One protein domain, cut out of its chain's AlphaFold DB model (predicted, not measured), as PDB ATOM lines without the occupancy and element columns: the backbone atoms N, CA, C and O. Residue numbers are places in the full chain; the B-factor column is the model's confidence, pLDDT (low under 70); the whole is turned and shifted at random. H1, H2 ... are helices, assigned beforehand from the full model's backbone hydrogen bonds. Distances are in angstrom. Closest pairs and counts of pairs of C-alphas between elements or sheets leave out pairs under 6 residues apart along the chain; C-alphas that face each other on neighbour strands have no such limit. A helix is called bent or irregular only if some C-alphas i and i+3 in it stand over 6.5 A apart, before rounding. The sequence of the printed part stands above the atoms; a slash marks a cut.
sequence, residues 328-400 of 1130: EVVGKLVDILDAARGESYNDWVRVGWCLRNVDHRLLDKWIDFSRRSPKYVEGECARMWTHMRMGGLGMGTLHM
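Overview. This is residues 328 to 400 of the 1130 residues of the protein "Putative helicase" of Tetrabaena socialis (UniProt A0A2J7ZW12). This is a rounded ball of short helices built on a core pair, H3 and H4, which lie side by side as a helical hairpin. H5 packs on both of them from one side, H1 and H2 lie on the opposite side, and H6 packs on residues 354 to 358 of H3. The printed part has 73 residues with six named helices, H1 to H6 in order along the chain, and no named strand; its class is all helix. The whole is compact, with a radius of gyration of the C-alphas of 10.9 A and spans of 28 by 25 by 21 A.

Arrangement. H1, residues 328 to 335, touches H4, residues 360 to 370, the same way at a shallow tilt of 29 degrees; their closest C-alphas, of Gly 331 and Lys 365, are 6.5 A apart. H2, residues 339 to 342, touches H3, residues 345 to 358, only at the corner by their link, with the C-alphas of Gly 342 and Trp 348 closest at 4.5 A. H2 and H4 only just touch, with 3 pairs of C-alphas within 8 A, closest at Gly 342 and Ser 370, 6.1 A. H3 and H4, the two hubs, touch four other helices each. They form a hairpin, running opposite ways at a shallow tilt of 30 degrees, closest at the C-alphas of Leu 355 and Leu 362, 6.0 A. H4 forms another hairpin with H5, residues 380 to 385, opposite ways at a shallow tilt of 31 degrees; the closest C-alphas, of Ile 367 and Cys 381, are 6.1 A apart. With residues 352 to 356 alone, H3 touches H5, the same way at a steep tilt of 44 degrees; the C-alphas of Arg 356 and Trp 385 are closest at 7.0 A. With residues 354 to 358 alone, H3 touches H6, residues 395 to 400, closest at the C-alphas of Val 358 and Met 395, 5.9 A. H4 and H6 are apart. In H1, H3, H5 and H6 every O i to N i+4 pair is within hydrogen-bond range, in H4 5 of 7 are, and H2 is too short for such a pair.

Along the chain. H1 begins at C-alpha 328, (202.440, 245.745, 171.718). H3 is 20.0 A from first to last C-alpha and H4 16.5 A. H4 is irregular, with C-alphas 361 and 364 7.6 A apart. H6 ends at C-alpha 400, (191.963, 259.271, 174.580).

Size, cuts and confidence. The C-alphas of Glu 378 and Gly 396 are the two farthest apart, 28.7 A. The printed part has no cut and no long link. Mean pLDDT of the printed part is 81.5; residues 379 and 386 to 392 are under 70.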
ATOM      1  N   GLU A 328     202.605 245.704 173.174       78.56
ATOM      2  CA  GLU A 328     202.440 245.745 171.718       78.56
ATOM      3  C   GLU A 328     201.318 246.709 171.315       78.56
ATOM      4  O   GLU A 328     201.506 247.556 170.441       78.56
ATOM      5  N   VAL A 329     200.171 246.636 171.998       79.81
ATOM      6  CA  VAL A 329     199.055 247.570 171.786       79.81
ATOM      7  C   VAL A 329     199.470 248.995 172.138       79.81
ATOM      8  O   VAL A 329     199.173 249.913 171.378       79.81
ATOM      9  N   VAL A 330     200.216 249.189 173.232       84.75
ATOM     10  CA  VAL A 330     200.746 250.516 173.597       84.75
ATOM     11  C   VAL A 330     201.631 251.073 172.482       84.75
ATOM     12  O   VAL A 330     201.467 252.228 172.099       84.75
ATOM     13  N   GLY A 331     202.504 250.243 171.904       87.06
ATOM     14  CA  GLY A 331     203.307 250.610 170.740       87.06
ATOM     15  C   GLY A 331     202.451 251.068 169.556       87.06
ATOM     16  O   GLY A 331     202.669 252.164 169.048       87.06
ATOM     17  N   LYS A 332     201.433 250.282 169.176       88.06
ATOM     18  CA  LYS A 332     200.513 250.618 168.071       88.06
ATOM     19  C   LYS A 332     199.757 251.930 168.315       88.06
ATOM     20  O   LYS A 332     199.561 252.697 167.378       88.06
ATOM     21  N   LEU A 333     199.350 252.201 169.558       89.38
ATOM     22  CA  LEU A 333     198.676 253.450 169.931       89.38
ATOM     23  C   LEU A 333     199.609 254.660 169.824       89.38
ATOM     24  O   LEU A 333     199.202 255.682 169.283       89.38
ATOM     25  N   VAL A 334     200.859 254.540 170.289       92.56
ATOM     26  CA  VAL A 334     201.883 255.590 170.123       92.56
ATOM     27  C   VAL A 334     202.146 255.858 168.646       92.56
ATOM     28  O   VAL A 334     202.322 257.007 168.243       92.56
ATOM     29  N   ASP A 335     202.129 254.808 167.825       91.69
ATOM     30  CA  ASP A 335     202.445 254.927 166.412       91.69
ATOM     31  C   ASP A 335     201.424 255.758 165.621       91.69
ATOM     32  O   ASP A 335     201.802 256.362 164.616       91.69
ATOM     33  N   ILE A 336     200.180 255.859 166.100       92.50
ATOM     34  CA  ILE A 336     199.108 256.643 165.467       92.50
ATOM     35  C   ILE A 336     198.880 258.027 166.091       92.50
ATOM     36  O   ILE A 336     197.982 258.736 165.641       92.50
ATOM     37  N   LEU A 337     199.658 258.416 167.109       93.06
ATOM     38  CA  LEU A 337     199.600 259.773 167.659       93.06
ATOM     39  C   LEU A 337     200.040 260.803 166.612       93.06
ATOM     40  O   LEU A 337     200.953 260.547 165.820       93.06
ATOM     41  N   ASP A 338     199.413 261.979 166.641       89.31
ATOM     42  CA  ASP A 338     199.744 263.084 165.742       89.31
ATOM     43  C   ASP A 338     201.187 263.563 165.994       89.31
ATOM     44  O   ASP A 338     201.603 263.791 167.135       89.31
ATOM     45  N   ALA A 339     201.958 263.739 164.917       86.62
ATOM     46  CA  ALA A 339     203.324 264.249 164.978       86.62
ATOM     47  C   ALA A 339     203.396 265.666 165.577       86.62
ATOM     48  O   ALA A 339     204.398 266.002 166.207       86.62
ATOM     49  N   ALA A 340     202.328 266.468 165.467       85.31
ATOM     50  CA  ALA A 340     202.231 267.795 166.073       85.31
ATOM     51  C   ALA A 340     202.423 267.768 167.602       85.31
ATOM     52  O   ALA A 340     202.950 268.722 168.177       85.31
ATOM     53  N   ARG A 341     202.095 266.653 168.274       86.81
ATOM     54  CA  ARG A 341     202.359 266.476 169.715       86.81
ATOM     55  C   ARG A 341     203.853 266.417 170.051       86.81
ATOM     56  O   ARG A 341     204.210 266.567 171.211       86.81
ATOM     57  N   GLY A 342     204.724 266.194 169.065       80.94
ATOM     58  CA  GLY A 342     206.180 266.260 169.204       80.94
ATOM     59  C   GLY A 342     206.776 267.653 168.965       80.94
ATOM     60  O   GLY A 342     207.957 267.852 169.230       80.94
ATOM     61  N   GLU A 343     205.992 268.620 168.474       78.12
ATOM     62  CA  GLU A 343     206.498 269.934 168.049       78.12
ATOM     63  C   GLU A 343     206.620 270.958 169.182       78.12
ATOM     64  O   GLU A 343     207.533 271.794 169.185       78.12
ATOM     65  N   SER A 344     205.693 270.905 170.140       78.06
ATOM     66  CA  SER A 344     205.716 271.693 171.370       78.06
ATOM     67  C   SER A 344     206.445 270.913 172.459       78.06
ATOM     68  O   SER A 344     206.125 269.752 172.710       78.06
ATOM     69  N   TYR A 345     207.386 271.557 173.158       73.00
ATOM     70  CA  TYR A 345     208.106 270.927 174.271       73.00
ATOM     71  C   TYR A 345     207.140 270.381 175.336       73.00
ATOM     72  O   TYR A 345     207.332 269.273 175.826       73.00
ATOM     73  N   ASN A 346     206.067 271.111 175.657       71.38
ATOM     74  CA  ASN A 346     205.109 270.686 176.679       71.38
ATOM     75  C   ASN A 346     204.347 269.416 176.274       71.38
ATOM     76  O   ASN A 346     204.221 268.497 177.084       71.38
ATOM     77  N   ASP A 347     203.877 269.330 175.030       79.69
ATOM     78  CA  ASP A 347     203.133 268.161 174.548       79.69
ATOM     79  C   ASP A 347     204.047 266.949 174.359       79.69
ATOM     80  O   ASP A 347     203.699 265.838 174.768       79.69
ATOM     81  N   TRP A 348     205.266 267.175 173.869       87.56
ATOM     82  CA  TRP A 348     206.270 266.130 173.702       87.56
ATOM     83  C   TRP A 348     206.639 265.479 175.042       87.56
ATOM     84  O   TRP A 348     206.679 264.249 175.170       87.56
ATOM     85  N   VAL A 349     206.844 266.304 176.073       82.06
ATOM     86  CA  VAL A 349     207.141 265.843 177.434       82.06
ATOM     87  C   VAL A 349     205.950 265.118 178.057       82.06
ATOM     88  O   VAL A 349     206.155 264.121 178.751       82.06
ATOM     89  N   ARG A 350     204.710 265.546 177.782       82.25
ATOM     90  CA  ARG A 350     203.487 264.859 178.237       82.25
ATOM     91  C   ARG A 350     203.347 263.465 177.637       82.25
ATOM     92  O   ARG A 350     202.982 262.545 178.369       82.25
ATOM     93  N   VAL A 351     203.662 263.284 176.351       88.81
ATOM     94  CA  VAL A 351     203.704 261.946 175.730       88.81
ATOM     95  C   VAL A 351     204.708 261.068 176.476       88.81
ATOM     96  O   VAL A 351     204.377 259.953 176.878       88.81
ATOM     97  N   GLY A 352     205.892 261.603 176.766       87.94
ATOM     98  CA  GLY A 352     206.897 260.907 177.559       87.94
ATOM     99  C   GLY A 352     206.425 260.538 178.972       87.94
ATOM    100  O   GLY A 352     206.541 259.379 179.371       87.94
ATOM    101  N   TRP A 353     205.831 261.482 179.712       83.69
ATOM    102  CA  TRP A 353     205.261 261.248 181.049       83.69
ATOM    103  C   TRP A 353     204.186 260.164 181.035       83.69
ATOM    104  O   TRP A 353     204.189 259.280 181.890       83.69
ATOM    105  N   CYS A 354     203.288 260.214 180.050       87.38
ATOM    106  CA  CYS A 354     202.250 259.212 179.864       87.38
ATOM    107  C   CYS A 354     202.865 257.821 179.690       87.38
ATOM    108  O   CYS A 354     202.503 256.898 180.415       87.38
ATOM    109  N   LEU A 355     203.840 257.668 178.789       89.69
ATOM    110  CA  LEU A 355     204.477 256.374 178.538       89.69
ATOM    111  C   LEU A 355     205.263 255.870 179.747       89.69
ATOM    112  O   LEU A 355     205.163 254.694 180.084       89.69
ATOM    113  N   ARG A 356     205.965 256.756 180.457       83.38
ATOM    114  CA  ARG A 356     206.689 256.405 181.682       83.38
ATOM    115  C   ARG A 356     205.762 255.896 182.787       83.38
ATOM    116  O   ARG A 356     206.119 254.953 183.493       83.38
ATOM    117  N   ASN A 357     204.596 256.519 182.939       80.44
ATOM    118  CA  ASN A 357     203.581 256.126 183.916       80.44
ATOM    119  C   ASN A 357     202.849 254.835 183.531       80.44
ATOM    120  O   ASN A 357     202.422 254.099 184.423       80.44
ATOM    121  N   VAL A 358     202.694 254.577 182.228       81.62
ATOM    122  CA  VAL A 358     202.138 253.328 181.694       81.62
ATOM    123  C   VAL A 358     203.092 252.165 181.951       81.62
ATOM    124  O   VAL A 358     202.677 251.158 182.521       81.62
ATOM    125  N   ASP A 359     204.354 252.286 181.529       82.38
ATOM    126  CA  ASP A 359     205.382 251.274 181.755       82.38
ATOM    127  C   ASP A 359     206.794 251.849 181.545       82.38
ATOM    128  O   ASP A 359     207.115 252.429 180.506       82.38
ATOM    129  N   HIS A 360     207.687 251.622 182.508       79.38
ATOM    130  CA  HIS A 360     209.074 252.088 182.446       79.38
ATOM    131  C   HIS A 360     209.871 251.578 181.226       79.38
ATOM    132  O   HIS A 360     210.857 252.220 180.856       79.38
ATOM    133  N   ARG A 361     209.451 250.464 180.601       83.56
ATOM    134  CA  ARG A 361     210.090 249.843 179.423       83.56
ATOM    135  C   ARG A 361     209.809 250.579 178.107       83.56
ATOM    136  O   ARG A 361     210.415 250.255 177.095       83.56
ATOM    137  N   LEU A 362     208.911 251.566 178.094       86.38
ATOM    138  CA  LEU A 362     208.466 252.258 176.874       86.38
ATOM    139  C   LEU A 362     209.387 253.402 176.406       86.38
ATOM    140  O   LEU A 362     208.989 254.183 175.540       86.38
ATOM    141  N   LEU A 363     210.609 253.504 176.938       85.88
ATOM    142  CA  LEU A 363     211.566 254.548 176.551       85.88
ATOM    143  C   LEU A 363     211.853 254.523 175.046       85.88
ATOM    144  O   LEU A 363     211.786 255.563 174.395       85.88
ATOM    145  N   ASP A 364     212.108 253.339 174.489       85.12
ATOM    146  CA  ASP A 364     212.433 253.190 173.066       85.12
ATOM    147  C   ASP A 364     211.276 253.655 172.175       85.12
ATOM    148  O   ASP A 364     211.486 254.336 171.174       85.12
ATOM    149  N   LYS A 365     210.030 253.410 172.599       91.62
ATOM    150  CA  LYS A 365     208.844 253.906 171.890       91.62
ATOM    151  C   LYS A 365     208.708 255.421 171.951       91.62
ATOM    152  O   LYS A 365     208.309 256.030 170.960       91.62
ATOM    153  N   TRP A 366     209.062 256.046 173.073       92.56
ATOM    154  CA  TRP A 366     209.098 257.504 173.136       92.56
ATOM    155  C   TRP A 366     210.210 258.083 172.254       92.56
ATOM    156  O   TRP A 366     209.985 259.089 171.584       92.56
ATOM    157  N   ILE A 367     211.375 257.430 172.184       87.94
ATOM    158  CA  ILE A 367     212.463 257.803 171.267       87.94
ATOM    159  C   ILE A 367     211.986 257.737 169.811       87.94
ATOM    160  O   ILE A 367     212.160 258.707 169.074       87.94
ATOM    161  N   ASP A 368     211.335 256.645 169.410       90.94
ATOM    162  CA  ASP A 368     210.817 256.465 168.049       90.94
ATOM    163  C   ASP A 368     209.742 257.496 167.683       90.94
ATOM    164  O   ASP A 368     209.738 258.020 166.568       90.94
ATOM    165  N   PHE A 369     208.854 257.832 168.621       92.75
ATOM    166  CA  PHE A 369     207.903 258.931 168.449       92.75
ATOM    167  C   PHE A 369     208.629 260.273 168.272       92.75
ATOM    168  O   PHE A 369     208.319 261.036 167.362       92.75
ATOM    169  N   SER A 370     209.635 260.539 169.107       89.50
ATOM    170  CA  SER A 370     210.364 261.811 169.123       89.50
ATOM    171  C   SER A 370     211.174 262.040 167.847       89.50
ATOM    172  O   SER A 370     211.240 263.169 167.372       89.50
ATOM    173  N   ARG A 371     211.720 260.974 167.244       89.81
ATOM    174  CA  ARG A 371     212.441 261.016 165.955       89.81
ATOM    175  C   ARG A 371     211.597 261.531 164.785       89.81
ATOM    176  O   ARG A 371     212.157 261.881 163.753       89.81
ATOM    177  N   ARG A 372     210.268 261.572 164.923       88.44
ATOM    178  CA  ARG A 372     209.362 262.108 163.894       88.44
ATOM    179  C   ARG A 372     209.442 263.631 163.783       88.44
ATOM    180  O   ARG A 372     209.087 264.159 162.735       88.44
ATOM    181  N   SER A 373     209.896 264.326 164.831       84.00
ATOM    182  CA  SER A 373     210.068 265.780 164.809       84.00
ATOM    183  C   SER A 373     211.483 266.166 164.357       84.00
ATOM    184  O   SER A 373     212.462 265.583 164.833       84.00
ATOM    185  N   PRO A 374     211.640 267.206 163.516       80.81
ATOM    186  CA  PRO A 374     212.949 267.739 163.138       80.81
ATOM    187  C   PRO A 374     213.726 268.362 164.315       80.81
ATOM    188  O   PRO A 374     214.915 268.626 164.175       80.81
ATOM    189  N   LYS A 375     213.081 268.599 165.470       81.12
ATOM    190  CA  LYS A 375     213.712 269.130 166.697       81.12
ATOM    191  C   LYS A 375     214.339 268.047 167.583       81.12
ATOM    192  O   LYS A 375     214.833 268.360 168.664       81.12
ATOM    193  N   TYR A 376     214.281 266.780 167.170       82.56
ATOM    194  CA  TYR A 376     214.814 265.666 167.943       82.56
ATOM    195  C   TYR A 376     216.320 265.807 168.190       82.56
ATOM    196  O   TYR A 376     217.101 266.019 167.265       82.56
ATOM    197  N   VAL A 377     216.726 265.612 169.444       75.81
ATOM    198  CA  VAL A 377     218.130 265.557 169.854       75.81
ATOM    199  C   VAL A 377     218.393 264.199 170.495       75.81
ATOM    200  O   VAL A 377     217.675 263.762 171.401       75.81
ATOM    201  N   GLU A 378     219.427 263.513 170.015       73.19
ATOM    202  CA  GLU A 378     219.782 262.183 170.496       73.19
ATOM    203  C   GLU A 378     220.176 262.213 171.982       73.19
ATOM    204  O   GLU A 378     220.867 263.113 172.453       73.19
ATOM    205  N   GLY A 379     219.681 261.244 172.755       67.69
ATOM    206  CA  GLY A 379     219.918 261.155 174.201       67.69
ATOM    207  C   GLY A 379     219.013 262.027 175.089       67.69
ATOM    208  O   GLY A 379     218.877 261.717 176.275       67.69
ATOM    209  N   GLU A 380     218.312 263.035 174.553       74.38
ATOM    210  CA  GLU A 380     217.422 263.905 175.348       74.38
ATOM    211  C   GLU A 380     216.249 263.139 175.976       74.38
ATOM    212  O   GLU A 380     215.937 263.329 177.154       74.38
ATOM    213  N   CYS A 381     215.648 262.196 175.243       76.12
ATOM    214  CA  CYS A 381     214.589 261.335 175.782       76.12
ATOM    215  C   CYS A 381     215.090 260.535 176.997       76.12
ATOM    216  O   CYS A 381     214.473 260.552 178.057       76.12
ATOM    217  N   ALA A 382     216.255 259.888 176.896       76.31
ATOM    218  CA  ALA A 382     216.830 259.118 178.001       76.31
ATOM    219  C   ALA A 382     217.182 260.012 179.209       76.31
ATOM    220  O   ALA A 382     216.935 259.629 180.357       76.31
ATOM    221  N   ARG A 383     217.688 261.230 178.954       72.75
ATOM    222  CA  ARG A 383     217.962 262.250 179.980       72.75
ATOM    223  C   ARG A 383     216.695 262.641 180.741       72.75
ATOM    224  O   ARG A 383     216.729 262.791 181.964       72.75
ATOM    225  N   MET A 384     215.588 262.821 180.028       70.88
ATOM    226  CA  MET A 384     214.322 263.267 180.606       70.88
ATOM    227  C   MET A 384     213.535 262.140 181.271       70.88
ATOM    228  O   MET A 384     212.964 262.379 182.332       70.88
ATOM    229  N   TRP A 385     213.557 260.922 180.716       81.81
ATOM    230  CA  TRP A 385     212.794 259.750 181.174       81.81
ATOM    231  C   TRP A 385     212.937 259.481 182.673       81.81
ATOM    232  O   TRP A 385     211.981 259.105 183.344       81.81
ATOM    233  N   THR A 386     214.133 259.699 183.218       63.59
ATOM    234  CA  THR A 386     214.481 259.464 184.627       63.59
ATOM    235  C   THR A 386     213.933 260.512 185.597       63.59
ATOM    236  O   THR A 386     213.806 260.211 186.780       63.59
ATOM    237  N   HIS A 387     213.565 261.700 185.110       59.56
ATOM    238  CA  HIS A 387     213.065 262.832 185.902       59.56
ATOM    239  C   HIS A 387     211.566 263.091 185.683       59.56
ATOM    240  O   HIS A 387     211.033 264.118 186.104       59.56
ATOM    241  N   MET A 388     210.887 262.194 184.969       68.12
ATOM    242  CA  MET A 388     209.472 262.332 184.652       68.12
ATOM    243  C   MET A 388     208.603 262.154 185.893       68.12
ATOM    244  O   MET A 388     208.825 261.251 186.699       68.12
ATOM    245  N   ARG A 389     207.600 263.025 186.035       63.22
ATOM    246  CA  ARG A 389     206.649 262.982 187.147       63.22
ATOM    247  C   ARG A 389     205.862 261.671 187.102       63.22
ATOM    248  O   ARG A 389     205.282 261.341 186.072       63.22
ATOM    249  N   MET A 390     205.804 260.978 188.238       60.28
ATOM    250  CA  MET A 390     204.981 259.780 188.389       60.28
ATOM    251  C   MET A 390     203.529 260.166 188.719       60.28
ATOM    252  O   MET A 390     203.286 260.910 189.671       60.28
ATOM    253  N   GLY A 391     202.573 259.655 187.939       58.34
ATOM    254  CA  GLY A 391     201.129 259.899 188.086       58.34
ATOM    255  C   GLY A 391     200.554 261.015 187.196       58.34
ATOM    256  O   GLY A 391     201.281 261.824 186.625       58.34
ATOM    257  N   GLY A 392     199.222 261.043 187.063       63.59
ATOM    258  CA  GLY A 392     198.449 262.073 186.343       63.59
ATOM    259  C   GLY A 392     198.252 261.858 184.835       63.59
ATOM    260  O   GLY A 392     197.327 262.421 184.262       63.59
ATOM    261  N   LEU A 393     199.080 261.037 184.185       78.31
ATOM    262  CA  LEU A 393     198.936 260.642 182.778       78.31
ATOM    263  C   LEU A 393     199.118 259.134 182.684       78.31
ATOM    264  O   LEU A 393     200.161 258.653 183.114       78.31
ATOM    265  N   GLY A 394     198.143 258.392 182.165       83.19
ATOM    266  CA  GLY A 394     198.195 256.931 182.127       83.19
ATOM    267  C   GLY A 394     197.578 256.337 180.865       83.19
ATOM    268  O   GLY A 394     197.395 257.009 179.851       83.19
ATOM    269  N   MET A 395     197.240 255.047 180.930       83.31
ATOM    270  CA  MET A 395     196.651 254.330 179.794       83.31
ATOM    271  C   MET A 395     195.355 254.977 179.287       83.31
ATOM    272  O   MET A 395     195.136 255.011 178.077       83.31
ATOM    273  N   GLY A 396     194.518 255.512 180.184       76.12
ATOM    274  CA  GLY A 396     193.282 256.197 179.798       76.12
ATOM    275  C   GLY A 396     193.561 257.414 178.919       76.12
ATOM    276  O   GLY A 396     192.961 257.559 177.854       76.12
ATOM    277  N   THR A 397     194.539 258.234 179.312       84.88
ATOM    278  CA  THR A 397     194.984 259.386 178.519       84.88
ATOM    279  C   THR A 397     195.553 258.982 177.155       84.88
ATOM    280  O   THR A 397     195.205 259.602 176.151       84.88
ATOM    281  N   LEU A 398     196.370 257.924 177.077       89.00
ATOM    282  CA  LEU A 398     196.918 257.458 175.797       89.00
ATOM    283  C   LEU A 398     195.814 257.019 174.822       89.00
ATOM    284  O   LEU A 398     195.838 257.395 173.652       89.00
ATOM    285  N   HIS A 399     194.834 256.250 175.304       86.06
ATOM    286  CA  HIS A 399     193.682 255.841 174.497       86.06
ATOM    287  C   HIS A 399     192.845 257.039 174.040       86.06
ATOM    288  O   HIS A 399     192.400 257.073 172.894       86.06
ATOM    289  N   MET A 400     192.652 258.028 174.918       83.75
ATOM    290  CA  MET A 400     191.963 259.271 174.580       83.75
ATOM    291  C   MET A 400     192.681 260.008 173.444       83.75
ATOM    292  O   MET A 400     192.048 260.300 172.434       83.75
TER     293      MET A 400